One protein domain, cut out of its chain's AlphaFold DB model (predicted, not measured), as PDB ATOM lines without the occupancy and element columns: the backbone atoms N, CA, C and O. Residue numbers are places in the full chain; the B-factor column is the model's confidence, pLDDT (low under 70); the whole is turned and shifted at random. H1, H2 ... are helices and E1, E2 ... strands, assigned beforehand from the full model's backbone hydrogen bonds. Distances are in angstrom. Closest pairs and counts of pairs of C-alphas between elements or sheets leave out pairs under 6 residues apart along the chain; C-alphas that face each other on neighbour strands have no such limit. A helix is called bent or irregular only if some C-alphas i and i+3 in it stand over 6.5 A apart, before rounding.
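This is residues 3 to 181 of the 552 residues of the protein "Alpha-N-acetylglucosaminidase" of Akkermansia muciniphila CAG:154 (UniProt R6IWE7). A small, strongly twisted sheet, E1 to E4, stands between two groups of helices strung along the longest axis: H1 and H2 lie at one end beyond E1, while H3 and H5 lie past E4, with H6 and H7 beyond them at the other end. H4 only grazes the sheet, near E3 and E4. The 179 printed residues include seven named helices and four named strands, in the order H1 E1 H2 E2 E3 H3 H4 E4 H5 H6 H7; the sheet's order is E1 E2 E3 E4, all parallel, and the class is mixed, helices and strands. The whole is only just loose, close to compact, with a radius of gyration of the C-alphas of 19.2 A, and elongated, spanning 63 by 33 by 31 A.

Find the sheet first: E1 is residues 38 to 42, E2 60 to 66 (18.9 A), E3 84 to 88 and E4 120 to 125 (14.7 A). C-alpha 60 stands at (-2.051, -26.820, -50.264). H1, residues 18 to 32, begins at C-alpha 18 (8.489, -25.254, -38.463) and runs 21.1 A; H2 is residues 49 to 53. H3 is residues 102 to 111 (13.7 A) and H4 113 to 118; both are irregular, with C-alphas 106 and 109 7.6 A apart and C-alphas 114 and 117 7.1 A apart. H5 is residues 134 to 145 (17.3 A), H6 152 to 164 (17.7 A) and H7 169 to 180 (16.7 A), ending at C-alpha 180 (-35.624, -18.568, -34.193).

Look across the sheet: N 40 and O 61 are 2.9 A apart between E1 and E2, N 64 and O 85 2.8 A between E2 and E3, and N 88 and O 124 2.9 A between E3 and E4, each within hydrogen-bond range. E1, H2, E2 and E3, H3 H4, E4 are strand-helix-strand units, parallel neighbour strands with helices between them along the chain, both with right-handed crossovers. H1 only just is on the sheet, with 5 pairs of C-alphas within 10 A, and only grazes it; its residues 18 to 22 alone touch H2, closest at the C-alphas of Thr 19 and Leu 51, 5.2 A. H5 only grazes the sheet with residues 137 to 144. H3 is the hub. It touches H5 at a shallow tilt of 17 degrees, the same way, closest at the C-alphas of Val 102 and His 136, 6.1 A. It only just touches H6, with 3 pairs of C-alphas within 8 A, closest at those of Ser 106 and Val 152, 6.4 A. It only just touches H7, also with 3 pairs and only at their ends, closest at the C-alphas of Val 102 and Ser 179, 6.0 A. H6 and H7 touch at a steep tilt of 52 degrees, opposite ways, closest at the C-alphas of Gly 157 and Val 172, 5.9 A. H1 and H7 are apart. Every O i to N i+4 pair is within hydrogen-bond range in H1, H2 and H7; H3 has 4 of 6, H5 7 of 8, H6 8 of 9, and H4 0 of 2 with 2 of 3 O i to N i+3 pairs.

The two C-alphas farthest apart, Asp 15 and Lys 169, are 63.9 A from each other. The printed part has no cut; the links E2 to E3 and E3 to H3 are long. No printed residue is under 70 in pLDDT.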
ATOM      1  N   GLY A   3      -4.509 -35.595 -46.294       95.38
ATOM      2  CA  GLY A   3      -4.705 -34.844 -45.052       95.38
ATOM      3  C   GLY A   3      -3.613 -35.127 -44.024       95.38
ATOM      4  O   GLY A   3      -3.134 -36.258 -43.936       95.38
ATOM      5  N   GLY A   4      -3.235 -34.119 -43.238       93.12
ATOM      6  CA  GLY A   4      -2.334 -34.293 -42.100       93.12
ATOM      7  C   GLY A   4      -2.049 -32.979 -41.380       93.12
ATOM      8  O   GLY A   4      -1.787 -31.968 -42.024       93.12
ATOM      9  N   ASP A   5      -2.059 -32.999 -40.051       94.00
ATOM     10  CA  ASP A   5      -2.016 -31.787 -39.234       94.00
ATOM     11  C   ASP A   5      -0.827 -31.824 -38.272       94.00
ATOM     12  O   ASP A   5      -0.810 -32.576 -37.296       94.00
ATOM     13  N   LEU A   6       0.193 -31.003 -38.536       91.75
ATOM     14  CA  LEU A   6       1.289 -30.829 -37.585       91.75
ATOM     15  C   LEU A   6       0.805 -29.984 -36.402       91.75
ATOM     16  O   LEU A   6       0.190 -28.937 -36.596       91.75
ATOM     17  N   PHE A   7       1.137 -30.416 -35.183       90.56
ATOM     18  CA  PHE A   7       0.838 -29.683 -33.943       90.56
ATOM     19  C   PHE A   7      -0.669 -29.469 -33.685       90.56
ATOM     20  O   PHE A   7      -1.074 -28.476 -33.074       90.56
ATOM     21  N   HIS A   8      -1.513 -30.398 -34.151       91.75
ATOM     22  CA  HIS A   8      -2.953 -30.372 -33.892       91.75
ATOM     23  C   HIS A   8      -3.237 -30.422 -32.382       91.75
ATOM     24  O   HIS A   8      -2.718 -31.289 -31.682       91.75
ATOM     25  N   GLU A   9      -4.016 -29.452 -31.891       86.69
ATOM     26  CA  GLU A   9      -4.385 -29.282 -30.473       86.69
ATOM     27  C   GLU A   9      -3.218 -29.316 -29.466       86.69
ATOM     28  O   GLU A   9      -3.400 -29.586 -28.279       86.69
ATOM     29  N   GLY A  10      -2.001 -28.988 -29.916       87.25
ATOM     30  CA  GLY A  10      -0.829 -28.872 -29.055       87.25
ATOM     31  C   GLY A  10       0.411 -29.541 -29.637       87.25
ATOM     32  O   GLY A  10       0.842 -29.246 -30.747       87.25
ATOM     33  N   GLY A  11       1.047 -30.398 -28.841       84.44
ATOM     34  CA  GLY A  11       2.397 -30.884 -29.122       84.44
ATOM     35  C   GLY A  11       3.479 -29.850 -28.788       84.44
ATOM     36  O   GLY A  11       3.212 -28.763 -28.274       84.44
ATOM     37  N   ARG A  12       4.743 -30.213 -29.019       83.88
ATOM     38  CA  ARG A  12       5.898 -29.337 -28.782       83.88
ATOM     39  C   ARG A  12       6.813 -29.398 -29.992       83.88
ATOM     40  O   ARG A  12       7.328 -30.465 -30.304       83.88
ATOM     41  N   LYS A  13       7.051 -28.253 -30.636       86.69
ATOM     42  CA  LYS A  13       8.020 -28.167 -31.738       86.69
ATOM     43  C   LYS A  13       9.471 -28.363 -31.275       86.69
ATOM     44  O   LYS A  13      10.312 -28.738 -32.077       86.69
ATOM     45  N   GLY A  14       9.773 -28.091 -30.000       89.69
ATOM     46  CA  GLY A  14      11.154 -28.041 -29.510       89.69
ATOM     47  C   GLY A  14      12.009 -27.109 -30.375       89.69
ATOM     48  O   GLY A  14      11.590 -25.984 -30.683       89.69
ATOM     49  N   ASP A  15      13.147 -27.626 -30.826       93.06
ATOM     50  CA  ASP A  15      14.113 -26.913 -31.670       93.06
ATOM     51  C   ASP A  15      13.829 -27.046 -33.178       93.06
ATOM     52  O   ASP A  15      14.614 -26.583 -34.002       93.06
ATOM     53  N   ILE A  16      12.701 -27.659 -33.563       93.38
ATOM     54  CA  ILE A  16      12.304 -27.775 -34.970       93.38
ATOM     55  C   ILE A  16      12.005 -26.382 -35.542       93.38
ATOM     56  O   ILE A  16      11.186 -25.624 -35.004       93.38
ATOM     57  N   ASP A  17      12.633 -26.086 -36.683       96.31
ATOM     58  CA  ASP A  17      12.219 -25.021 -37.595       96.31
ATOM     59  C   ASP A  17      10.952 -25.474 -38.334       96.31
ATOM     60  O   ASP A  17      10.979 -26.360 -39.192       96.31
ATOM     61  N   VAL A  18       9.818 -24.883 -37.955       95.69
ATOM     62  CA  VAL A  18       8.489 -25.254 -38.463       95.69
ATOM     63  C   VAL A  18       8.374 -25.020 -39.970       95.69
ATOM     64  O   VAL A  18       7.735 -25.815 -40.657       95.69
ATOM     65  N   THR A  19       9.022 -23.979 -40.493       97.00
ATOM     66  CA  THR A  19       9.012 -23.640 -41.920       97.00
ATOM     67  C   THR A  19       9.728 -24.723 -42.720       97.00
ATOM     68  O   THR A  19       9.171 -25.268 -43.673       97.00
ATOM     69  N   GLN A  20      10.939 -25.101 -42.296       97.69
ATOM     70  CA  GLN A  20      11.702 -26.168 -42.952       97.69
ATOM     71  C   GLN A  20      11.018 -27.532 -42.815       97.69
ATOM     72  O   GLN A  20      11.026 -28.327 -43.755       97.69
ATOM     73  N   ALA A  21      10.386 -27.804 -41.669       96.44
ATOM     74  CA  ALA A  21       9.617 -29.027 -41.473       96.44
ATOM     75  C   ALA A  21       8.435 -29.113 -42.453       96.44
ATOM     76  O   ALA A  21       8.245 -30.150 -43.090       96.44
ATOM     77  N   ALA A  22       7.683 -28.022 -42.628       96.81
ATOM     78  CA  ALA A  22       6.589 -27.952 -43.593       96.81
ATOM     79  C   ALA A  22       7.082 -28.185 -45.036       96.81
ATOM     80  O   ALA A  22       6.514 -29.018 -45.748       96.81
ATOM     81  N   GLN A  23       8.195 -27.555 -45.432       97.62
ATOM     82  CA  GLN A  23       8.833 -27.778 -46.739       97.62
ATOM     83  C   GLN A  23       9.241 -29.242 -46.937       97.62
ATOM     84  O   GLN A  23       9.005 -29.827 -47.996       97.62
ATOM     85  N   ALA A  24       9.852 -29.855 -45.921       97.69
ATOM     86  CA  ALA A  24      10.306 -31.238 -45.980       97.69
ATOM     87  C   ALA A  24       9.135 -32.220 -46.122       97.69
ATOM     88  O   ALA A  24       9.205 -33.130 -46.953       97.69
ATOM     89  N   VAL A  25       8.047 -32.012 -45.371       97.12
ATOM     90  CA  VAL A  25       6.821 -32.818 -45.482       97.12
ATOM     91  C   VAL A  25       6.220 -32.680 -46.876       97.12
ATOM     92  O   VAL A  25       6.010 -33.691 -47.547       97.12
ATOM     93  N   GLN A  26       6.017 -31.455 -47.367       96.50
ATOM     94  CA  GLN A  26       5.424 -31.251 -48.688       96.50
ATOM     95  C   GLN A  26       6.318 -31.823 -49.803       96.50
ATOM     96  O   GLN A  26       5.819 -32.480 -50.716       96.50
ATOM     97  N   LYS A  27       7.649 -31.686 -49.703       97.62
ATOM     98  CA  LYS A  27       8.605 -32.309 -50.635       97.62
ATOM     99  C   LYS A  27       8.525 -33.835 -50.609       97.62
ATOM    100  O   LYS A  27       8.589 -34.461 -51.666       97.62
ATOM    101  N   ALA A  28       8.381 -34.445 -49.432       97.81
ATOM    102  CA  ALA A  28       8.201 -35.888 -49.310       97.81
ATOM    103  C   ALA A  28       6.887 -36.345 -49.966       97.81
ATOM    104  O   ALA A  28       6.895 -37.323 -50.715       97.81
ATOM    105  N   MET A  29       5.798 -35.594 -49.769       97.62
ATOM    106  CA  MET A  29       4.521 -35.837 -50.447       97.62
ATOM    107  C   MET A  29       4.670 -35.759 -51.969       97.62
ATOM    108  O   MET A  29       4.247 -36.683 -52.655       97.62
ATOM    109  N   GLN A  30       5.331 -34.721 -52.499       97.69
ATOM    110  CA  GLN A  30       5.566 -34.585 -53.943       97.69
ATOM    111  C   GLN A  30       6.472 -35.686 -54.503       97.69
ATOM    112  O   GLN A  30       6.246 -36.163 -55.610       97.69
ATOM    113  N   LYS A  31       7.491 -36.119 -53.751       98.12
ATOM    114  CA  LYS A  31       8.369 -37.222 -54.167       98.12
ATOM    115  C   LYS A  31       7.601 -38.541 -54.273       98.12
ATOM    116  O   LYS A  31       7.836 -39.298 -55.209       98.12
ATOM    117  N   ALA A  32       6.731 -38.827 -53.307       97.94
ATOM    118  CA  ALA A  32       5.935 -40.053 -53.284       97.94
ATOM    119  C   ALA A  32       4.754 -40.008 -54.270       97.94
ATOM    120  O   ALA A  32       4.384 -41.031 -54.839       97.94
ATOM    121  N   SER A  33       4.162 -38.830 -54.472       98.12
ATOM    122  CA  SER A  33       3.009 -38.602 -55.340       98.12
ATOM    123  C   SER A  33       3.104 -37.207 -55.983       98.12
ATOM    124  O   SER A  33       2.615 -36.225 -55.415       98.12
ATOM    125  N   PRO A  34       3.751 -37.088 -57.159       97.56
ATOM    126  CA  PRO A  34       3.872 -35.813 -57.860       97.56
ATOM    127  C   PRO A  34       2.504 -35.189 -58.159       97.56
ATOM    128  O   PRO A  34       1.603 -35.853 -58.666       97.56
ATOM    129  N   GLY A  35       2.344 -33.901 -57.847       96.75
ATOM    130  CA  GLY A  35       1.087 -33.165 -58.016       96.75
ATOM    131  C   GLY A  35       0.117 -33.276 -56.835       96.75
ATOM    132  O   GLY A  35      -0.997 -32.756 -56.914       96.75
ATOM    133  N   ALA A  36       0.515 -33.922 -55.735       97.69
ATOM    134  CA  ALA A  36      -0.293 -34.016 -54.525       97.69
ATOM    135  C   ALA A  36      -0.644 -32.639 -53.931       97.69
ATOM    136  O   ALA A  36       0.134 -31.693 -54.013       97.69
ATOM    137  N   PHE A  37      -1.797 -32.563 -53.264       97.81
ATOM    138  CA  PHE A  37      -2.170 -31.436 -52.404       97.81
ATOM    139  C   PHE A  37      -2.109 -31.871 -50.947       97.81
ATOM    140  O   PHE A  37      -2.589 -32.965 -50.626       97.81
ATOM    141  N   TRP A  38      -1.583 -31.002 -50.089       97.94
ATOM    142  CA  TRP A  38      -1.658 -31.148 -48.641       97.94
ATOM    143  C   TRP A  38      -2.895 -30.426 -48.096       97.94
ATOM    144  O   TRP A  38      -3.009 -29.209 -48.194       97.94
ATOM    145  N   VAL A  39      -3.833 -31.197 -47.548       98.00
ATOM    146  CA  VAL A  39      -5.051 -30.712 -46.895       98.00
ATOM    147  C   VAL A  39      -4.788 -30.552 -45.395       98.00
ATOM    148  O   VAL A  39      -4.364 -31.509 -44.748       98.00
ATOM    149  N   ILE A  40      -5.026 -29.355 -44.858       97.06
ATOM    150  CA  ILE A  40      -4.678 -28.978 -43.478       97.06
ATOM    151  C   ILE A  40      -5.892 -28.355 -42.790       97.06
ATOM    152  O   ILE A  40      -6.560 -27.495 -43.359       97.06
ATOM    153  N   GLN A  41      -6.164 -28.742 -41.551       97.25
ATOM    154  CA  GLN A  41      -7.221 -28.177 -40.724       97.25
ATOM    155  C   GLN A  41      -6.760 -26.883 -40.049       97.25
ATOM    156  O   GLN A  41      -5.729 -26.843 -39.374       97.25
ATOM    157  N   ALA A  42      -7.552 -25.820 -40.174       96.19
ATOM    158  CA  ALA A  42      -7.370 -24.612 -39.386       96.19
ATOM    159  C   ALA A  42      -8.233 -24.653 -38.122       96.19
ATOM    160  O   ALA A  42      -9.433 -24.385 -38.163       96.19
ATOM    161  N   TRP A  43      -7.586 -24.963 -36.999       94.56
ATOM    162  CA  TRP A  43      -8.184 -25.080 -35.671       94.56
ATOM    163  C   TRP A  43      -7.221 -24.561 -34.597       94.56
ATOM    164  O   TRP A  43      -6.007 -24.731 -34.708       94.56
ATOM    165  N   GLY A  44      -7.741 -23.896 -33.560       86.62
ATOM    166  CA  GLY A  44      -6.936 -23.472 -32.402       86.62
ATOM    167  C   GLY A  44      -5.753 -22.545 -32.730       86.62
ATOM    168  O   GLY A  44      -4.751 -22.557 -32.025       86.62
ATOM    169  N   GLY A  45      -5.833 -21.773 -33.820       88.00
ATOM    170  CA  GLY A  45      -4.738 -20.916 -34.301       88.00
ATOM    171  C   GLY A  45      -3.748 -21.610 -35.243       88.00
ATOM    172  O   GLY A  45      -2.992 -20.924 -35.933       88.00
ATOM    173  N   ASN A  46      -3.810 -22.937 -35.368       91.75
ATOM    174  CA  ASN A  46      -3.115 -23.676 -36.417       91.75
ATOM    175  C   ASN A  46      -3.874 -23.594 -37.756       91.75
ATOM    176  O   ASN A  46      -5.045 -23.197 -37.768       91.75
ATOM    177  N   PRO A  47      -3.216 -23.890 -38.890       93.81
ATOM    178  CA  PRO A  47      -1.758 -23.849 -39.048       93.81
ATOM    179  C   PRO A  47      -1.208 -22.445 -38.739       93.81
ATOM    180  O   PRO A  47      -1.874 -21.443 -39.018       93.81
ATOM    181  N   THR A  48      -0.020 -22.354 -38.137       93.56
ATOM    182  CA  THR A  48       0.602 -21.057 -37.810       93.56
ATOM    183  C   THR A  48       1.131 -20.349 -39.061       93.56
ATOM    184  O   THR A  48       1.221 -20.945 -40.136       93.56
ATOM    185  N   ARG A  49       1.500 -19.064 -38.950       93.69
ATOM    186  CA  ARG A  49       2.094 -18.320 -40.079       93.69
ATOM    187  C   ARG A  49       3.419 -18.934 -40.531       93.69
ATOM    188  O   ARG A  49       3.669 -18.982 -41.728       93.69
ATOM    189  N   GLU A  50       4.223 -19.421 -39.589       94.62
ATOM    190  CA  GLU A  50       5.493 -20.101 -39.852       94.62
ATOM    191  C   GLU A  50       5.254 -21.375 -40.665       94.62
ATOM    192  O   GLU A  50       5.870 -21.550 -41.713       94.62
ATOM    193  N   LEU A  51       4.288 -22.210 -40.254       95.19
ATOM    194  CA  LEU A  51       3.926 -23.412 -41.008       95.19
ATOM    195  C   LEU A  51       3.490 -23.059 -42.429       95.19
ATOM    196  O   LEU A  51       4.013 -23.628 -43.381       95.19
ATOM    197  N   LEU A  52       2.583 -22.086 -42.575       96.19
ATOM    198  CA  LEU A  52       2.078 -21.653 -43.882       96.19
ATOM    199  C   LEU A  52       3.192 -21.105 -44.788       96.19
ATOM    200  O   LEU A  52       3.154 -21.338 -45.989       96.19
ATOM    201  N   SER A  53       4.193 -20.415 -44.230       95.81
ATOM    202  CA  SER A  53       5.318 -19.863 -45.001       95.81
ATOM    203  C   SER A  53       6.244 -20.923 -45.607       95.81
ATOM    204  O   SER A  53       6.987 -20.628 -46.540       95.81
ATOM    205  N   GLY A  54       6.191 -22.159 -45.099       95.62
ATOM    206  CA  GLY A  54       6.943 -23.292 -45.632       95.62
ATOM    207  C   GLY A  54       6.210 -24.077 -46.722       95.62
ATOM    208  O   GLY A  54       6.773 -25.032 -47.250       95.62
ATOM    209  N   LEU A  55       4.965 -23.721 -47.046       95.94
ATOM    210  CA  LEU A  55       4.155 -24.427 -48.036       95.94
ATOM    211  C   LEU A  55       4.206 -23.729 -49.395       95.94
ATOM    212  O   LEU A  55       4.146 -22.506 -49.471       95.94
ATOM    213  N   ASP A  56       4.215 -24.516 -50.468       95.69
ATOM    214  CA  ASP A  56       3.780 -24.082 -51.794       95.69
ATOM    215  C   ASP A  56       2.247 -23.889 -51.788       95.69
ATOM    216  O   ASP A  56       1.522 -24.884 -51.602       95.69
ATOM    217  N   PRO A  57       1.735 -22.654 -51.983       94.06
ATOM    218  CA  PRO A  57       0.305 -22.374 -51.950       94.06
ATOM    219  C   PRO A  57      -0.511 -23.081 -53.028       94.06
ATOM    220  O   PRO A  57      -1.682 -23.380 -52.803       94.06
ATOM    221  N   GLU A  58       0.096 -23.409 -54.171       94.62
ATOM    222  CA  GLU A  58      -0.585 -24.116 -55.262       94.62
ATOM    223  C   GLU A  58      -0.746 -25.617 -54.981       94.62
ATOM    224  O   GLU A  58      -1.427 -26.333 -55.717       94.62
ATOM    225  N   ARG A  59      -0.119 -26.113 -53.907       96.81
ATOM    226  CA  ARG A  59      -0.108 -27.525 -53.493       96.81
ATOM    227  C   ARG A  59      -0.640 -27.719 -52.075       96.81
ATOM    228  O   ARG A  59      -0.362 -28.746 -51.446       96.81
ATOM    229  N   ALA A  60      -1.417 -26.763 -51.573       97.50
ATOM    230  CA  ALA A  60      -2.051 -26.820 -50.264       97.50
ATOM    231  C   ALA A  60      -3.538 -26.440 -50.338       97.50
ATOM    232  O   ALA A  60      -3.969 -25.714 -51.231       97.50
ATOM    233  N   LEU A  61      -4.323 -26.956 -49.396       98.19
ATOM    234  CA  LEU A  61      -5.725 -26.603 -49.189       98.19
ATOM    235  C   LEU A  61      -5.985 -26.522 -47.685       98.19
ATOM    236  O   LEU A  61      -5.705 -27.476 -46.962       98.19
ATOM    237  N   VAL A  62      -6.546 -25.413 -47.212       98.25
ATOM    238  CA  VAL A  62      -6.895 -25.257 -45.795       98.25
ATOM    239  C   VAL A  62      -8.389 -25.475 -45.577       98.25
ATOM    240  O   VAL A  62      -9.224 -24.855 -46.227       98.25
ATOM    241  N   LEU A  63      -8.747 -26.334 -44.630       98.12
ATOM    242  CA  LEU A  63     -10.117 -26.506 -44.163       98.12
ATOM    243  C   LEU A  63     -10.313 -25.621 -42.934       98.12
ATOM    244  O   LEU A  63      -9.739 -25.893 -41.884       98.12
ATOM    245  N   GLN A  64     -11.078 -24.537 -43.052       97.19
ATOM    246  CA  GLN A  64     -11.313 -23.623 -41.939       97.19
ATOM    247  C   GLN A  64     -12.499 -24.083 -41.096       97.19
ATOM    248  O   GLN A  64     -13.649 -23.834 -41.458       97.19
ATOM    249  N   LEU A  65     -12.213 -24.710 -39.952       96.38
ATOM    250  CA  LEU A  65     -13.229 -25.164 -39.008       96.38
ATOM    251  C   LEU A  65     -13.894 -23.948 -38.356       96.38
ATOM    252  O   LEU A  65     -13.265 -23.190 -37.614       96.38
ATOM    253  N   THR A  66     -15.180 -23.766 -38.630       95.50
ATOM    254  CA  THR A  66     -15.973 -22.648 -38.128       95.50
ATOM    255  C   THR A  66     -16.949 -23.162 -37.089       95.50
ATOM    256  O   THR A  66     -17.987 -23.713 -37.436       95.50
ATOM    257  N   LYS A  67     -16.613 -22.975 -35.808       94.44
ATOM    258  CA  LYS A  67     -17.487 -23.356 -34.685       94.44
ATOM    259  C   LYS A  67     -18.568 -22.329 -34.354       94.44
ATOM    260  O   LYS A  67     -19.535 -22.629 -33.657       94.44
ATOM    261  N   ASP A  68     -18.383 -21.090 -34.805       94.81
ATOM    262  CA  ASP A  68     -19.322 -20.010 -34.534       94.81
ATOM    263  C   ASP A  68     -20.550 -20.124 -35.437       94.81
ATOM    264  O   ASP A  68     -20.554 -19.661 -36.575       94.81
ATOM    265  N   MET A  69     -21.594 -20.774 -34.925       95.81
ATOM    266  CA  MET A  69     -22.867 -20.919 -35.627       95.81
ATOM    267  C   MET A  69     -23.794 -19.704 -35.470       95.81
ATOM    268  O   MET A  69     -24.894 -19.722 -36.023       95.81
ATOM    269  N   ALA A  70     -23.386 -18.670 -34.726       93.19
ATOM    270  CA  ALA A  70     -24.171 -17.450 -34.556       93.19
ATOM    271  C   ALA A  70     -23.949 -16.492 -35.733       93.19
ATOM    272  O   ALA A  70     -24.908 -16.093 -36.397       93.19
ATOM    273  N   ASP A  71     -22.686 -16.160 -36.017       91.06
ATOM    274  CA  ASP A  71     -22.319 -15.197 -37.065       91.06
ATOM    275  C   ASP A  71     -21.181 -15.664 -37.995       91.06
ATOM    276  O   ASP A  71     -20.775 -14.926 -38.888       91.06
ATOM    277  N   GLY A  72     -20.685 -16.897 -37.837       88.44
ATOM    278  CA  GLY A  72     -19.595 -17.439 -38.652       88.44
ATOM    279  C   GLY A  72     -18.201 -16.998 -38.202       88.44
ATOM    280  O   GLY A  72     -17.213 -17.500 -38.736       88.44
ATOM    281  N   GLY A  73     -18.100 -16.122 -37.198       82.19
ATOM    282  CA  GLY A  73     -16.857 -15.553 -36.700       82.19
ATOM    283  C   GLY A  73     -16.425 -14.308 -37.480       82.19
ATOM    284  O   GLY A  73     -16.456 -14.248 -38.709       82.19
ATOM    285  N   LYS A  74     -15.953 -13.289 -36.757       76.94
ATOM    286  CA  LYS A  74     -15.477 -12.034 -37.360       76.94
ATOM    287  C   LYS A  74     -14.099 -12.211 -38.003       76.94
ATOM    288  O   LYS A  74     -13.196 -12.756 -37.378       76.94
ATOM    289  N   ASN A  75     -13.916 -11.637 -39.196       80.12
ATOM    290  CA  ASN A  75     -12.641 -11.587 -39.927       80.12
ATOM    291  C   ASN A  75     -12.012 -12.973 -40.157       80.12
ATOM    292  O   ASN A  75     -10.964 -13.294 -39.592       80.12
ATOM    293  N   LEU A  76     -12.649 -13.785 -41.006       90.94
ATOM    294  CA  LEU A  76     -12.140 -15.106 -41.381       90.94
ATOM    295  C   LEU A  76     -10.700 -15.008 -41.909       90.94
ATOM    296  O   LEU A  76     -10.319 -14.040 -42.575       90.94
ATOM    297  N   ARG A  77      -9.888 -16.020 -41.599       92.56
ATOM    298  CA  ARG A  77      -8.483 -16.069 -42.013       92.56
ATOM    299  C   ARG A  77      -8.401 -16.362 -43.514       92.56
ATOM    300  O   ARG A  77      -9.197 -17.114 -44.051       92.56
ATOM    301  N   THR A  78      -7.400 -15.793 -44.185       92.81
ATOM    302  CA  THR A  78      -7.205 -15.932 -45.647       92.81
ATOM    303  C   THR A  78      -5.874 -16.601 -46.019       92.81
ATOM    304  O   THR A  78      -5.381 -16.450 -47.132       92.81
ATOM    305  N   PHE A  79      -5.259 -17.288 -45.047       95.75
ATOM    306  CA  PHE A  79      -4.152 -18.254 -45.175       95.75
ATOM    307  C   PHE A  79      -3.024 -17.925 -46.173       95.75
ATOM    308  O   PHE A  79      -2.482 -18.820 -46.811       95.75
ATOM    309  N   ASN A  80      -2.623 -16.653 -46.276       89.19
ATOM    310  CA  ASN A  80      -1.499 -16.191 -47.104       89.19
ATOM    311  C   ASN A  80      -1.561 -16.648 -48.578       89.19
ATOM    312  O   ASN A  80      -0.538 -16.984 -49.166       89.19
ATOM    313  N   GLY A  81      -2.757 -16.657 -49.173       90.12
ATOM    314  CA  GLY A  81      -2.949 -17.026 -50.582       90.12
ATOM    315  C   GLY A  81      -3.135 -18.524 -50.831       90.12
ATOM    316  O   GLY A  81      -3.404 -18.909 -51.965       90.12
ATOM    317  N   ILE A  82      -3.060 -19.364 -49.793       96.75
ATOM    318  CA  ILE A  82      -3.442 -20.775 -49.890       96.75
ATOM    319  C   ILE A  82      -4.973 -20.874 -50.043       96.75
ATOM    320  O   ILE A  82      -5.696 -20.266 -49.242       96.75
ATOM    321  N   PRO A  83      -5.486 -21.637 -51.029       97.50
ATOM    322  CA  PRO A  83      -6.914 -21.906 -51.162       97.50
ATOM    323  C   PRO A  83      -7.508 -22.499 -49.884       97.50
ATOM    324  O   PRO A  83      -6.888 -23.347 -49.234       97.50
ATOM    325  N   TRP A  84      -8.725 -22.098 -49.527       97.88
ATOM    326  CA  TRP A  84      -9.378 -22.576 -48.314       97.88
ATOM    327  C   TRP A  84     -10.881 -22.810 -48.461       97.88
ATOM    328  O   TRP A  84     -11.557 -22.236 -49.315       97.88
ATOM    329  N   VAL A  85     -11.399 -23.696 -47.615       97.62
ATOM    330  CA  VAL A  85     -12.803 -24.113 -47.557       97.62
ATOM    331  C   VAL A  85     -13.394 -23.635 -46.238       97.62
ATOM    332  O   VAL A  85     -12.808 -23.875 -45.183       97.62
ATOM    333  N   TRP A  86     -14.553 -22.980 -46.277       97.31
ATOM    334  CA  TRP A  86     -15.317 -22.683 -45.066       97.31
ATOM    335  C   TRP A  86     -15.995 -23.967 -44.584       97.31
ATOM    336  O   TRP A  86     -16.874 -24.492 -45.264       97.31
ATOM    337  N   CYS A  87     -15.570 -24.503 -43.444       97.31
ATOM    338  CA  CYS A  87     -16.117 -25.744 -42.917       97.31
ATOM    339  C   CYS A  87     -17.038 -25.478 -41.731       97.31
ATOM    340  O   CYS A  87     -16.613 -24.927 -40.719       97.31
ATOM    341  N   GLU A  88     -18.285 -25.914 -41.844       96.56
ATOM    342  CA  GLU A  88     -19.230 -25.949 -40.737       96.56
ATOM    343  C   GLU A  88     -18.755 -26.946 -39.664       96.56
ATOM    344  O   GLU A  88     -18.340 -28.064 -39.980       96.56
ATOM    345  N   LEU A  89     -18.790 -26.515 -38.399       97.25
ATOM    346  CA  LEU A  89     -18.490 -27.316 -37.211       97.25
ATOM    347  C   LEU A  89     -19.533 -27.010 -36.124       97.25
ATOM    348  O   LEU A  89     -19.280 -26.272 -35.172       97.25
ATOM    349  N   ALA A  90     -20.746 -27.525 -36.290       96.81
ATOM    350  CA  ALA A  90     -21.841 -27.362 -35.348       96.81
ATOM    351  C   ALA A  90     -21.902 -28.491 -34.320       96.81
ATOM    352  O   ALA A  90     -22.392 -28.258 -33.220       96.81
ATOM    353  N   ASN A  91     -21.440 -29.705 -34.622       98.12
ATOM    354  CA  ASN A  91     -21.489 -30.818 -33.677       98.12
ATOM    355  C   ASN A  91     -20.099 -31.170 -33.129       98.12
ATOM    356  O   ASN A  91     -19.163 -31.394 -33.890       98.12
ATOM    357  N   PHE A  92     -20.015 -31.263 -31.801       97.44
ATOM    358  CA  PHE A  92     -18.837 -31.679 -31.042       97.44
ATOM    359  C   PHE A  92     -19.181 -32.952 -30.268       97.44
ATOM    360  O   PHE A  92     -20.287 -33.078 -29.734       97.44
ATOM    361  N   GLY A  93     -18.269 -33.921 -30.252       96.56
ATOM    362  CA  GLY A  93     -18.417 -35.205 -29.574       96.56
ATOM    363  C   GLY A  93     -19.486 -36.136 -30.156       96.56
ATOM    364  O   GLY A  93     -19.698 -37.221 -29.625       96.56
ATOM    365  N   GLY A  94     -20.210 -35.776 -31.217       97.06
ATOM    366  CA  GLY A  94     -21.432 -36.506 -31.576       97.06
ATOM    367  C   GLY A  94     -22.565 -36.280 -30.573       97.06
ATOM    368  O   GLY A  94     -23.473 -37.110 -30.481       97.06
ATOM    369  N   ASN A  95     -22.503 -35.190 -29.799       97.56
ATOM    370  CA  ASN A  95     -23.396 -34.970 -28.669       97.56
ATOM    371  C   ASN A  95     -24.854 -34.859 -29.112       97.56
ATOM    372  O   ASN A  95     -25.179 -34.216 -30.117       97.56
ATOM    373  N   THR A  96     -25.745 -35.505 -28.355       95.75
ATOM    374  CA  THR A  96     -27.186 -35.454 -28.626       95.75
ATOM    375  C   THR A  96     -27.804 -34.202 -28.014       95.75
ATOM    376  O   THR A  96     -27.943 -34.091 -26.795       95.75
ATOM    377  N   GLY A  97     -28.238 -33.290 -28.876       95.25
ATOM    378  CA  GLY A  97     -28.995 -32.096 -28.524       95.25
ATOM    379  C   GLY A  97     -29.337 -31.305 -29.779       95.25
ATOM    380  O   GLY A  97     -28.626 -31.391 -30.785       95.25
ATOM    381  N   MET A  98     -30.432 -30.549 -29.734       98.06
ATOM    382  CA  MET A  98     -30.793 -29.690 -30.859       98.06
ATOM    383  C   MET A  98     -29.839 -28.488 -30.894       98.06
ATOM    384  O   MET A  98     -29.641 -27.830 -29.873       98.06
ATOM    385  N   TYR A  99     -29.199 -28.247 -32.037       97.75
ATOM    386  CA  TYR A  99     -28.263 -27.145 -32.252       97.75
ATOM    387  C   TYR A  99     -27.930 -26.958 -33.730       97.75
ATOM    388  O   TYR A  99     -27.877 -27.910 -34.506       97.75
ATOM    389  N   GLY A 100     -27.657 -25.715 -34.104       97.06
ATOM    390  CA  GLY A 100     -27.162 -25.338 -35.420       97.06
ATOM    391  C   GLY A 100     -27.365 -23.848 -35.659       97.06
ATOM    392  O   GLY A 100     -28.018 -23.182 -34.867       97.06
ATOM    393  N   GLY A 101     -26.822 -23.328 -36.755       96.62
ATOM    394  CA  GLY A 101     -26.943 -21.916 -37.133       96.62
ATOM    395  C   GLY A 101     -27.866 -21.701 -38.325       96.62
ATOM    396  O   GLY A 101     -27.388 -21.324 -39.388       96.62
ATOM    397  N   VAL A 102     -29.172 -21.969 -38.202       97.94
ATOM    398  CA  VAL A 102     -30.102 -21.843 -39.347       97.94
ATOM    399  C   VAL A 102     -30.069 -20.429 -39.958       97.94
ATOM    400  O   VAL A 102     -29.903 -20.327 -41.176       97.94
ATOM    401  N   PRO A 103     -30.140 -19.337 -39.170       95.38
ATOM    402  CA  PRO A 103     -29.996 -17.986 -39.711       95.38
ATOM    403  C   PRO A 103     -28.637 -17.729 -40.370       95.38
ATOM    404  O   PRO A 103     -28.610 -17.186 -41.474       95.38
ATOM    405  N   LEU A 104     -27.528 -18.167 -39.763       96.19
ATOM    406  CA  LEU A 104     -26.190 -18.044 -40.353       96.19
ATOM    407  C   LEU A 104     -26.118 -18.742 -41.716       96.19
ATOM    408  O   LEU A 104     -25.811 -18.103 -42.719       96.19
ATOM    409  N   LEU A 105     -26.463 -20.033 -41.767       97.88
ATOM    410  CA  LEU A 105     -26.418 -20.833 -42.994       97.88
ATOM    411  C   LEU A 105     -27.255 -20.214 -44.114       97.88
ATOM    412  O   LEU A 105     -26.862 -20.246 -45.282       97.88
ATOM    413  N   SER A 106     -28.397 -19.625 -43.754       96.44
ATOM    414  CA  SER A 106     -29.280 -18.966 -44.710       96.44
ATOM    415  C   SER A 106     -28.643 -17.742 -45.373       96.44
ATOM    416  O   SER A 106     -28.956 -17.471 -46.530       96.44
ATOM    417  N   ARG A 107     -27.723 -17.052 -44.683       95.69
ATOM    418  CA  ARG A 107     -27.055 -15.830 -45.156       95.69
ATOM    419  C   ARG A 107     -25.625 -16.035 -45.659       95.69
ATOM    420  O   ARG A 107     -24.977 -15.084 -46.073       95.69
ATOM    421  N   LEU A 108     -25.103 -17.262 -45.668       95.50
ATOM    422  CA  LEU A 108     -23.721 -17.507 -46.106       95.50
ATOM    423  C   LEU A 108     -23.409 -17.045 -47.544       95.50
ATOM    424  O   LEU A 108     -22.240 -16.821 -47.859       95.50
ATOM    425  N   GLY A 109     -24.416 -16.885 -48.414       92.06
ATOM    426  CA  GLY A 109     -24.226 -16.328 -49.755       92.06
ATOM    427  C   GLY A 109     -23.633 -14.919 -49.697       92.06
ATOM    428  O   GLY A 109     -22.632 -14.631 -50.361       92.06
ATOM    429  N   SER A 110     -24.223 -14.071 -48.856       93.25
ATOM    430  CA  SER A 110     -23.759 -12.713 -48.573       93.25
ATOM    431  C   SER A 110     -22.490 -12.700 -47.706       93.25
ATOM    432  O   SER A 110     -21.494 -12.109 -48.130       93.25
ATOM    433  N   GLU A 111     -22.464 -13.416 -46.574       92.19
ATOM    434  CA  GLU A 111     -21.338 -13.436 -45.612       92.19
ATOM    435  C   GLU A 111     -19.996 -13.869 -46.235       92.19
ATOM    436  O   GLU A 111     -18.937 -13.327 -45.912       92.19
ATOM    437  N   LEU A 112     -20.015 -14.835 -47.162       94.00
ATOM    438  CA  LEU A 112     -18.794 -15.380 -47.766       94.00
ATOM    439  C   LEU A 112     -18.406 -14.708 -49.092       94.00
ATOM    440  O   LEU A 112     -17.320 -14.956 -49.624       94.00
ATOM    441  N   SER A 113     -19.258 -13.835 -49.634       92.50
ATOM    442  CA  SER A 113     -19.046 -13.208 -50.947       92.50
ATOM    443  C   SER A 113     -17.726 -12.431 -51.033       92.50
ATOM    444  O   SER A 113     -16.990 -12.582 -52.010       92.50
ATOM    445  N   GLY A 114     -17.375 -11.683 -49.980       92.19
ATOM    446  CA  GLY A 114     -16.156 -10.868 -49.899       92.19
ATOM    447  C   GLY A 114     -14.849 -11.651 -49.716       92.19
ATOM    448  O   GLY A 114     -13.783 -11.037 -49.611       92.19
ATOM    449  N   TYR A 115     -14.914 -12.984 -49.654       94.19
ATOM    450  CA  TYR A 115     -13.755 -13.863 -49.491       94.19
ATOM    451  C   TYR A 115     -13.396 -14.659 -50.751       94.19
ATOM    452  O   TYR A 115     -12.342 -15.296 -50.772       94.19
ATOM    453  N   LYS A 116     -14.215 -14.598 -51.812       92.06
ATOM    454  CA  LYS A 116     -13.959 -15.315 -53.076       92.06
ATOM    455  C   LYS A 116     -12.609 -14.934 -53.691       92.06
ATOM    456  O   LYS A 116     -11.801 -15.809 -53.975       92.06
ATOM    457  N   ASP A 117     -12.306 -13.639 -53.745       93.25
ATOM    458  CA  ASP A 117     -11.013 -13.132 -54.235       93.25
ATOM    459  C   ASP A 117      -9.887 -13.229 -53.183       93.25
ATOM    460  O   ASP A 117      -8.765 -12.779 -53.406       93.25
ATOM    461  N   LYS A 118     -10.176 -13.814 -52.012       94.50
ATOM    462  CA  LYS A 118      -9.242 -14.019 -50.892       94.50
ATOM    463  C   LYS A 118      -8.994 -15.506 -50.614       94.50
ATOM    464  O   LYS A 118      -8.723 -15.892 -49.476       94.50
ATOM    465  N   GLY A 119      -9.119 -16.336 -51.649       95.12
ATOM    466  CA  GLY A 119      -8.782 -17.759 -51.610       95.12
ATOM    467  C   GLY A 119      -9.899 -18.691 -51.140       95.12
ATOM    468  O   GLY A 119      -9.647 -19.888 -51.044       95.12
ATOM    469  N   LEU A 120     -11.116 -18.203 -50.864       96.19
ATOM    470  CA  LEU A 120     -12.244 -19.087 -50.554       96.19
ATOM    471  C   LEU A 120     -12.662 -19.860 -51.812       96.19
ATOM    472  O   LEU A 120     -13.172 -19.268 -52.765       96.19
ATOM    473  N   VAL A 121     -12.507 -21.182 -51.787       96.00
ATOM    474  CA  VAL A 121     -12.801 -22.066 -52.931       96.00
ATOM    475  C   VAL A 121     -13.992 -22.997 -52.713       96.00
ATOM    476  O   VAL A 121     -14.415 -23.672 -53.649       96.00
ATOM    477  N   GLY A 122     -14.573 -23.035 -51.512       94.69
ATOM    478  CA  GLY A 122     -15.748 -23.864 -51.260       94.69
ATOM    479  C   GLY A 122     -16.265 -23.828 -49.830       94.69
ATOM    480  O   GLY A 122     -15.749 -23.109 -48.976       94.69
ATOM    481  N   MET A 123     -17.280 -24.652 -49.583       96.00
ATOM    482  CA  MET A 123     -17.831 -24.931 -48.259       96.00
ATOM    483  C   MET A 123     -17.785 -26.441 -47.989       96.00
ATOM    484  O   MET A 123     -17.904 -27.235 -48.922       96.00
ATOM    485  N   GLY A 124     -17.623 -26.837 -46.729       95.81
ATOM    486  CA  GLY A 124     -17.596 -28.237 -46.300       95.81
ATOM    487  C   GLY A 124     -18.195 -28.427 -44.907       95.81
ATOM    488  O   GLY A 124     -18.515 -27.458 -44.229       95.81
ATOM    489  N   THR A 125     -18.349 -29.675 -44.476       95.31
ATOM    490  CA  THR A 125     -18.731 -30.015 -43.096       95.31
ATOM    491  C   THR A 125     -17.578 -30.758 -42.432       95.31
ATOM    492  O   THR A 125     -16.940 -31.606 -43.059       95.31
ATOM    493  N   LEU A 126     -17.278 -30.396 -41.187       96.00
ATOM    494  CA  LEU A 126     -16.281 -31.040 -40.329       96.00
ATOM    495  C   LEU A 126     -16.832 -31.330 -38.928       96.00
ATOM    496  O   LEU A 126     -16.063 -31.606 -38.013       96.00
ATOM    497  N   SER A 127     -18.155 -31.287 -38.765       97.19
ATOM    498  CA  SER A 127     -18.829 -31.697 -37.537       97.19
ATOM    499  C   SER A 127     -18.384 -33.090 -37.072       97.19
ATOM    500  O   SER A 127     -18.401 -34.046 -37.847       97.19
ATOM    501  N   GLU A 128     -18.019 -33.215 -35.790       97.56
ATOM    502  CA  GLU A 128     -17.478 -34.453 -35.204       97.56
ATOM    503  C   GLU A 128     -18.500 -35.604 -35.210       97.56
ATOM    504  O   GLU A 128     -18.131 -36.779 -35.184       97.56
ATOM    505  N   GLY A 129     -19.795 -35.276 -35.271       94.81
ATOM    506  CA  GLY A 129     -20.872 -36.234 -35.489       94.81
ATOM    507  C   GLY A 129     -22.012 -35.675 -36.341       94.81
ATOM    508  O   GLY A 129     -22.471 -34.550 -36.153       94.81
ATOM    509  N   LEU A 130     -22.516 -36.504 -37.258       93.50
ATOM    510  CA  LEU A 130     -23.563 -36.145 -38.230       93.50
ATOM    511  C   LEU A 130     -24.916 -36.830 -37.955       93.50
ATOM    512  O   LEU A 130     -25.857 -36.702 -38.730       93.50
ATOM    513  N   GLU A 131     -25.032 -37.570 -36.849       91.06
ATOM    514  CA  GLU A 131     -26.215 -38.383 -36.508       91.06
ATOM    515  C   GLU A 131     -27.371 -37.563 -35.884       91.06
ATOM    516  O   GLU A 131     -28.362 -38.121 -35.414       91.06
ATOM    517  N   THR A 132     -27.247 -36.232 -35.843       94.75
ATOM    518  CA  THR A 132     -28.205 -35.313 -35.205       94.75
ATOM    519  C   THR A 132     -28.540 -34.133 -36.115       94.75
ATOM    520  O   THR A 132     -27.886 -33.921 -37.128       94.75
ATOM    521  N   ASN A 133     -29.547 -33.334 -35.750       98.12
ATOM    522  CA  ASN A 133     -29.818 -32.028 -36.370       98.12
ATOM    523  C   ASN A 133     -30.004 -32.033 -37.905       98.12
ATOM    524  O   ASN A 133     -29.422 -31.197 -38.602       98.12
ATOM    525  N   PRO A 134     -30.872 -32.900 -38.463       97.88
ATOM    526  CA  PRO A 134     -31.077 -32.985 -39.910       97.88
ATOM    527  C   PRO A 134     -31.572 -31.672 -40.536       97.88
ATOM    528  O   PRO A 134     -31.281 -31.418 -41.700       97.88
ATOM    529  N   LEU A 135     -32.269 -30.813 -39.778       98.31
ATOM    530  CA  LEU A 135     -32.681 -29.483 -40.239       98.31
ATOM    531  C   LEU A 135     -31.474 -28.611 -40.614       98.31
ATOM    532  O   LEU A 135     -31.474 -27.972 -41.663       98.31
ATOM    533  N   HIS A 136     -30.444 -28.603 -39.765       98.25
ATOM    534  CA  HIS A 136     -29.232 -27.817 -39.978       98.25
ATOM    535  C   HIS A 136     -28.469 -28.318 -41.209       98.25
ATOM    536  O   HIS A 136     -28.197 -27.543 -42.125       98.25
ATOM    537  N   TYR A 137     -28.203 -29.626 -41.277       98.06
ATOM    538  CA  TYR A 137     -27.444 -30.212 -42.383       98.06
ATOM    539  C   TYR A 137     -28.202 -30.208 -43.716       98.06
ATOM    540  O   TYR A 137     -27.575 -30.094 -44.769       98.06
ATOM    541  N   ALA A 138     -29.537 -30.271 -43.701       97.81
ATOM    542  CA  ALA A 138     -30.340 -30.090 -44.910       97.81
ATOM    543  C   ALA A 138     -30.189 -28.669 -45.470       97.81
ATOM    544  O   ALA A 138     -29.947 -28.508 -46.664       97.81
ATOM    545  N   LEU A 139     -30.258 -27.641 -44.613       98.31
ATOM    546  CA  LEU A 139     -30.047 -26.259 -45.051       98.31
ATOM    547  C   LEU A 139     -28.610 -26.035 -45.535       98.31
ATOM    548  O   LEU A 139     -28.403 -25.374 -46.551       98.31
ATOM    549  N   PHE A 140     -27.624 -26.609 -44.840       97.31
ATOM    550  CA  PHE A 140     -26.230 -26.562 -45.278       97.31
ATOM    551  C   PHE A 140     -26.057 -27.207 -46.661       97.31
ATOM    552  O   PHE A 140     -25.398 -26.646 -47.532       97.31
ATOM    553  N   SER A 141     -26.711 -28.344 -46.901       96.00
ATOM    554  CA  SER A 141     -26.660 -29.039 -48.192       96.00
ATOM    555  C   SER A 141     -27.284 -28.210 -49.319       96.00
ATOM    556  O   SER A 141     -26.684 -28.090 -50.384       96.00
ATOM    557  N   ASP A 142     -28.434 -27.571 -49.088       96.06
ATOM    558  CA  ASP A 142     -29.055 -26.667 -50.071       96.06
ATOM    559  C   ASP A 142     -28.192 -25.426 -50.341       96.06
ATOM    560  O   ASP A 142     -28.126 -24.914 -51.467       96.06
ATOM    561  N   ARG A 143     -27.473 -24.956 -49.317       93.25
ATOM    562  CA  ARG A 143     -26.531 -23.844 -49.432       93.25
ATOM    563  C   ARG A 143     -25.348 -24.168 -50.354       93.25
ATOM    564  O   ARG A 143     -24.871 -23.257 -51.029       93.25
ATOM    565  N   LEU A 144     -24.914 -25.427 -50.460       92.56
ATOM    566  CA  LEU A 144     -23.849 -25.826 -51.398       92.56
ATOM    567  C   LEU A 144     -24.215 -25.559 -52.870       92.56
ATOM    568  O   LEU A 144     -23.322 -25.349 -53.689       92.56
ATOM    569  N   TRP A 145     -25.509 -25.536 -53.202       92.81
ATOM    570  CA  TRP A 145     -26.009 -25.414 -54.581       92.81
ATOM    571  C   TRP A 145     -26.672 -24.075 -54.894       92.81
ATOM    572  O   TRP A 145     -26.980 -23.787 -56.048       92.81
ATOM    573  N   THR A 146     -26.883 -23.248 -53.879       92.94
ATOM    574  CA  THR A 146     -27.485 -21.922 -54.024       92.94
ATOM    575  C   THR A 146     -26.358 -20.886 -53.959       92.94
ATOM    576  O   THR A 146     -25.370 -21.100 -53.251       92.94
ATOM    577  N   ARG A 147     -26.460 -19.720 -54.613       89.81
ATOM    578  CA  ARG A 147     -25.481 -18.617 -54.427       89.81
ATOM    579  C   ARG A 147     -26.015 -17.488 -53.554       89.81
ATOM    580  O   ARG A 147     -25.258 -16.899 -52.794       89.81
ATOM    581  N   GLU A 148     -27.311 -17.245 -53.639       94.44
ATOM    582  CA  GLU A 148     -28.060 -16.194 -52.959       94.44
ATOM    583  C   GLU A 148     -28.483 -16.625 -51.555       94.44
ATOM    584  O   GLU A 148     -28.587 -17.820 -51.270       94.44
ATOM    585  N   ASP A 149     -28.774 -15.672 -50.680       95.50
ATOM    586  CA  ASP A 149     -29.313 -15.981 -49.356       95.50
ATOM    587  C   ASP A 149     -30.667 -16.711 -49.465       95.50
ATOM    588  O   ASP A 149     -31.490 -16.433 -50.340       95.50
ATOM    589  N   ILE A 150     -30.893 -17.685 -48.582       96.94
ATOM    590  CA  ILE A 150     -32.103 -18.516 -48.559       96.94
ATOM    591  C   ILE A 150     -33.120 -17.899 -47.597       96.94
ATOM    592  O   ILE A 150     -32.832 -17.671 -46.425       96.94
ATOM    593  N   SER A 151     -34.359 -17.699 -48.050       95.62
ATOM    594  CA  SER A 151     -35.465 -17.332 -47.156       95.62
ATOM    595  C   SER A 151     -35.794 -18.492 -46.214       95.62
ATOM    596  O   SER A 151     -36.427 -19.469 -46.624       95.62
ATOM    597  N   VAL A 152     -35.403 -18.383 -44.937       94.38
ATOM    598  CA  VAL A 152     -35.649 -19.424 -43.917       94.38
ATOM    599  C   VAL A 152     -37.130 -19.789 -43.858       94.38
ATOM    600  O   VAL A 152     -37.481 -20.963 -43.920       94.38
ATOM    601  N   ARG A 153     -38.026 -18.797 -43.806       91.06
ATOM    602  CA  ARG A 153     -39.472 -19.036 -43.682       91.06
ATOM    603  C   ARG A 153     -40.032 -19.872 -44.835       91.06
ATOM    604  O   ARG A 153     -40.795 -20.808 -44.603       91.06
ATOM    605  N   GLU A 154     -39.664 -19.547 -46.071       94.44
ATOM    606  CA  GLU A 154     -40.106 -20.310 -47.244       94.44
ATOM    607  C   GLU A 154     -39.463 -21.696 -47.293       94.44
ATOM    608  O   GLU A 154     -40.117 -22.685 -47.640       94.44
ATOM    609  N   TRP A 155     -38.187 -21.769 -46.918       98.19
ATOM    610  CA  TRP A 155     -37.418 -23.000 -46.899       98.19
ATOM    611  C   TRP A 155     -37.993 -24.023 -45.914       98.19
ATOM    612  O   TRP A 155     -38.179 -25.175 -46.292       98.19
ATOM    613  N   LEU A 156     -38.405 -23.614 -44.708       98.12
ATOM    614  CA  LEU A 156     -38.986 -24.521 -43.704       98.12
ATOM    615  C   LEU A 156     -40.254 -25.235 -44.194       98.12
ATOM    616  O   LEU A 156     -40.461 -26.417 -43.907       98.12
ATOM    617  N   GLY A 157     -41.098 -24.551 -44.971       97.44
ATOM    618  CA  GLY A 157     -42.276 -25.166 -45.585       97.44
ATOM    619  C   GLY A 157     -41.915 -26.226 -46.632       97.44
ATOM    620  O   GLY A 157     -42.555 -27.282 -46.694       97.44
ATOM    621  N   LYS A 158     -40.872 -25.967 -47.435       97.94
ATOM    622  CA  LYS A 158     -40.333 -26.916 -48.425       97.94
ATOM    623  C   LYS A 158     -39.675 -28.111 -47.734       97.94
ATOM    624  O   LYS A 158     -40.028 -29.244 -48.060       97.94
ATOM    625  N   TYR A 159     -38.840 -27.855 -46.728       98.44
ATOM    626  CA  TYR A 159     -38.200 -28.866 -45.891       98.44
ATOM    627  C   TYR A 159     -39.233 -29.816 -45.282       98.44
ATOM    628  O   TYR A 159     -39.138 -31.024 -45.480       98.44
ATOM    629  N   ALA A 160     -40.276 -29.295 -44.622       98.12
ATOM    630  CA  ALA A 160     -41.314 -30.133 -44.022       98.12
ATOM    631  C   ALA A 160     -42.003 -31.021 -45.072       98.12
ATOM    632  O   ALA A 160     -42.166 -32.225 -44.871       98.12
ATOM    633  N   ARG A 161     -42.355 -30.449 -46.231       97.75
ATOM    634  CA  ARG A 161     -42.981 -31.198 -47.327       97.75
ATOM    635  C   ARG A 161     -42.074 -32.301 -47.868       97.75
ATOM    636  O   ARG A 161     -42.571 -33.396 -48.098       97.75
ATOM    637  N   GLN A 162     -40.793 -32.026 -48.084       97.38
ATOM    638  CA  GLN A 162     -39.834 -33.010 -48.592       97.38
ATOM    639  C   GLN A 162     -39.558 -34.097 -47.552       97.38
ATOM    640  O   GLN A 162     -39.638 -35.283 -47.858       97.38
ATOM    641  N   ARG A 163     -39.313 -33.698 -46.301       97.69
ATOM    642  CA  ARG A 163     -38.955 -34.604 -45.212       97.69
ATOM    643  C   ARG A 163     -40.107 -35.507 -44.790       97.69
ATOM    644  O   ARG A 163     -39.883 -36.691 -44.565       97.69
ATOM    645  N   TYR A 164     -41.329 -34.983 -44.691       97.38
ATOM    646  CA  TYR A 164     -42.487 -35.744 -44.205       97.38
ATOM    647  C   TYR A 164     -43.478 -36.112 -45.308       97.38
ATOM    648  O   TYR A 164     -44.529 -36.676 -45.014       97.38
ATOM    649  N   GLY A 165     -43.227 -35.764 -46.573       95.75
ATOM    650  CA  GLY A 165     -44.184 -35.898 -47.683       95.75
ATOM    651  C   GLY A 165     -45.434 -35.009 -47.565       95.75
ATOM    652  O   GLY A 165     -46.345 -35.117 -48.380       95.75
ATOM    653  N   PHE A 166     -45.521 -34.169 -46.532       92.81
ATOM    654  CA  PHE A 166     -46.617 -33.243 -46.247       92.81
ATOM    655  C   PHE A 166     -46.100 -32.140 -45.310       92.81
ATOM    656  O   PHE A 166     -45.107 -32.338 -44.621       92.81
ATOM    657  N   ALA A 167     -46.764 -30.986 -45.256       95.69
ATOM    658  CA  ALA A 167     -46.355 -29.873 -44.397       95.69
ATOM    659  C   ALA A 167     -47.495 -29.485 -43.438       95.69
ATOM    660  O   ALA A 167     -48.240 -28.542 -43.726       95.69
ATOM    661  N   PRO A 168     -47.679 -30.204 -42.308       96.44
ATOM    662  CA  PRO A 168     -48.663 -29.811 -41.305       96.44
ATOM    663  C   PRO A 168     -48.378 -28.394 -40.804       96.44
ATOM    664  O   PRO A 168     -47.257 -28.098 -40.394       96.44
ATOM    665  N   LYS A 169     -49.397 -27.524 -40.766       97.00
ATOM    666  CA  LYS A 169     -49.239 -26.131 -40.299       97.00
ATOM    667  C   LYS A 169     -48.612 -26.050 -38.900       97.00
ATOM    668  O   LYS A 169     -47.768 -25.196 -38.660       97.00
ATOM    669  N   ALA A 170     -48.990 -26.965 -38.003       97.88
ATOM    670  CA  ALA A 170     -48.440 -27.040 -36.648       97.88
ATOM    671  C   ALA A 170     -46.938 -27.380 -36.630       97.88
ATOM    672  O   ALA A 170     -46.200 -26.826 -35.822       97.88
ATOM    673  N   VAL A 171     -46.478 -28.232 -37.550       98.44
ATOM    674  CA  VAL A 171     -45.062 -28.615 -37.677       98.44
ATOM    675  C   VAL A 171     -44.252 -27.493 -38.306       98.44
ATOM    676  O   VAL A 171     -43.191 -27.163 -37.797       98.44
ATOM    677  N   VAL A 172     -44.764 -26.846 -39.357       98.25
ATOM    678  CA  VAL A 172     -44.097 -25.672 -39.945       98.25
ATOM    679  C   VAL A 172     -43.945 -24.569 -38.894       98.25
ATOM    680  O   VAL A 172     -42.873 -23.988 -38.774       98.25
ATOM    681  N   LYS A 173     -44.967 -24.338 -38.059       98.06
ATOM    682  CA  LYS A 173     -44.866 -23.370 -36.962       98.06
ATOM    683  C   LYS A 173     -43.865 -23.791 -35.882       98.06
ATOM    684  O   LYS A 173     -43.138 -22.945 -35.375       98.06
ATOM    685  N   ALA A 174     -43.812 -25.079 -35.541       98.50
ATOM    686  CA  ALA A 174     -42.809 -25.611 -34.622       98.50
ATOM    687  C   ALA A 174     -41.388 -25.416 -35.170       98.50
ATOM    688  O   ALA A 174     -40.513 -24.963 -34.441       98.50
ATOM    689  N   LEU A 175     -41.174 -25.685 -36.458       98.69
ATOM    690  CA  LEU A 175     -39.907 -25.442 -37.141       98.69
ATOM    691  C   LEU A 175     -39.519 -23.959 -37.129       98.69
ATOM    692  O   LEU A 175     -38.378 -23.657 -36.811       98.69
ATOM    693  N   GLU A 176     -40.453 -23.036 -37.393       96.88
ATOM    694  CA  GLU A 176     -40.195 -21.589 -37.284       96.88
ATOM    695  C   GLU A 176     -39.705 -21.211 -35.880       96.88
ATOM    696  O   GLU A 176     -38.718 -20.491 -35.748       96.88
ATOM    697  N   VAL A 177     -40.373 -21.723 -34.839       96.38
ATOM    698  CA  VAL A 177     -40.002 -21.482 -33.437       96.38
ATOM    699  C   VAL A 177     -38.614 -22.039 -33.131       96.38
ATOM    700  O   VAL A 177     -37.800 -21.341 -32.531       96.38
ATOM    701  N   LEU A 178     -38.309 -23.265 -33.564       98.44
ATOM    702  CA  LEU A 178     -36.987 -23.873 -33.386       98.44
ATOM    703  C   LEU A 178     -35.898 -23.072 -34.119       98.44
ATOM    704  O   LEU A 178     -34.850 -22.795 -33.540       98.44
ATOM    705  N   SER A 179     -36.158 -22.651 -35.362       96.25
ATOM    706  CA  SER A 179     -35.243 -21.848 -36.183       96.25
ATOM    707  C   SER A 179     -34.931 -20.472 -35.602       96.25
ATOM    708  O   SER A 179     -33.822 -19.992 -35.806       96.25
ATOM    709  N   SER A 180     -35.864 -19.845 -34.881       90.38
ATOM    710  CA  SER A 180     -35.624 -18.568 -34.193       90.38
ATOM    711  C   SER A 180     -35.109 -18.717 -32.757       90.38
ATOM    712  O   SER A 180     -34.791 -17.704 -32.140       90.38
ATOM    713  N   SER A 181     -35.052 -19.942 -32.219       95.25
ATOM    714  CA  SER A 181     -34.642 -20.236 -30.839       95.25
ATOM    715  C   SER A 181     -33.365 -21.088 -30.797       95.25
ATOM    716  O   SER A 181     -32.272 -20.568 -30.982       95.25
TER     717      SER A 181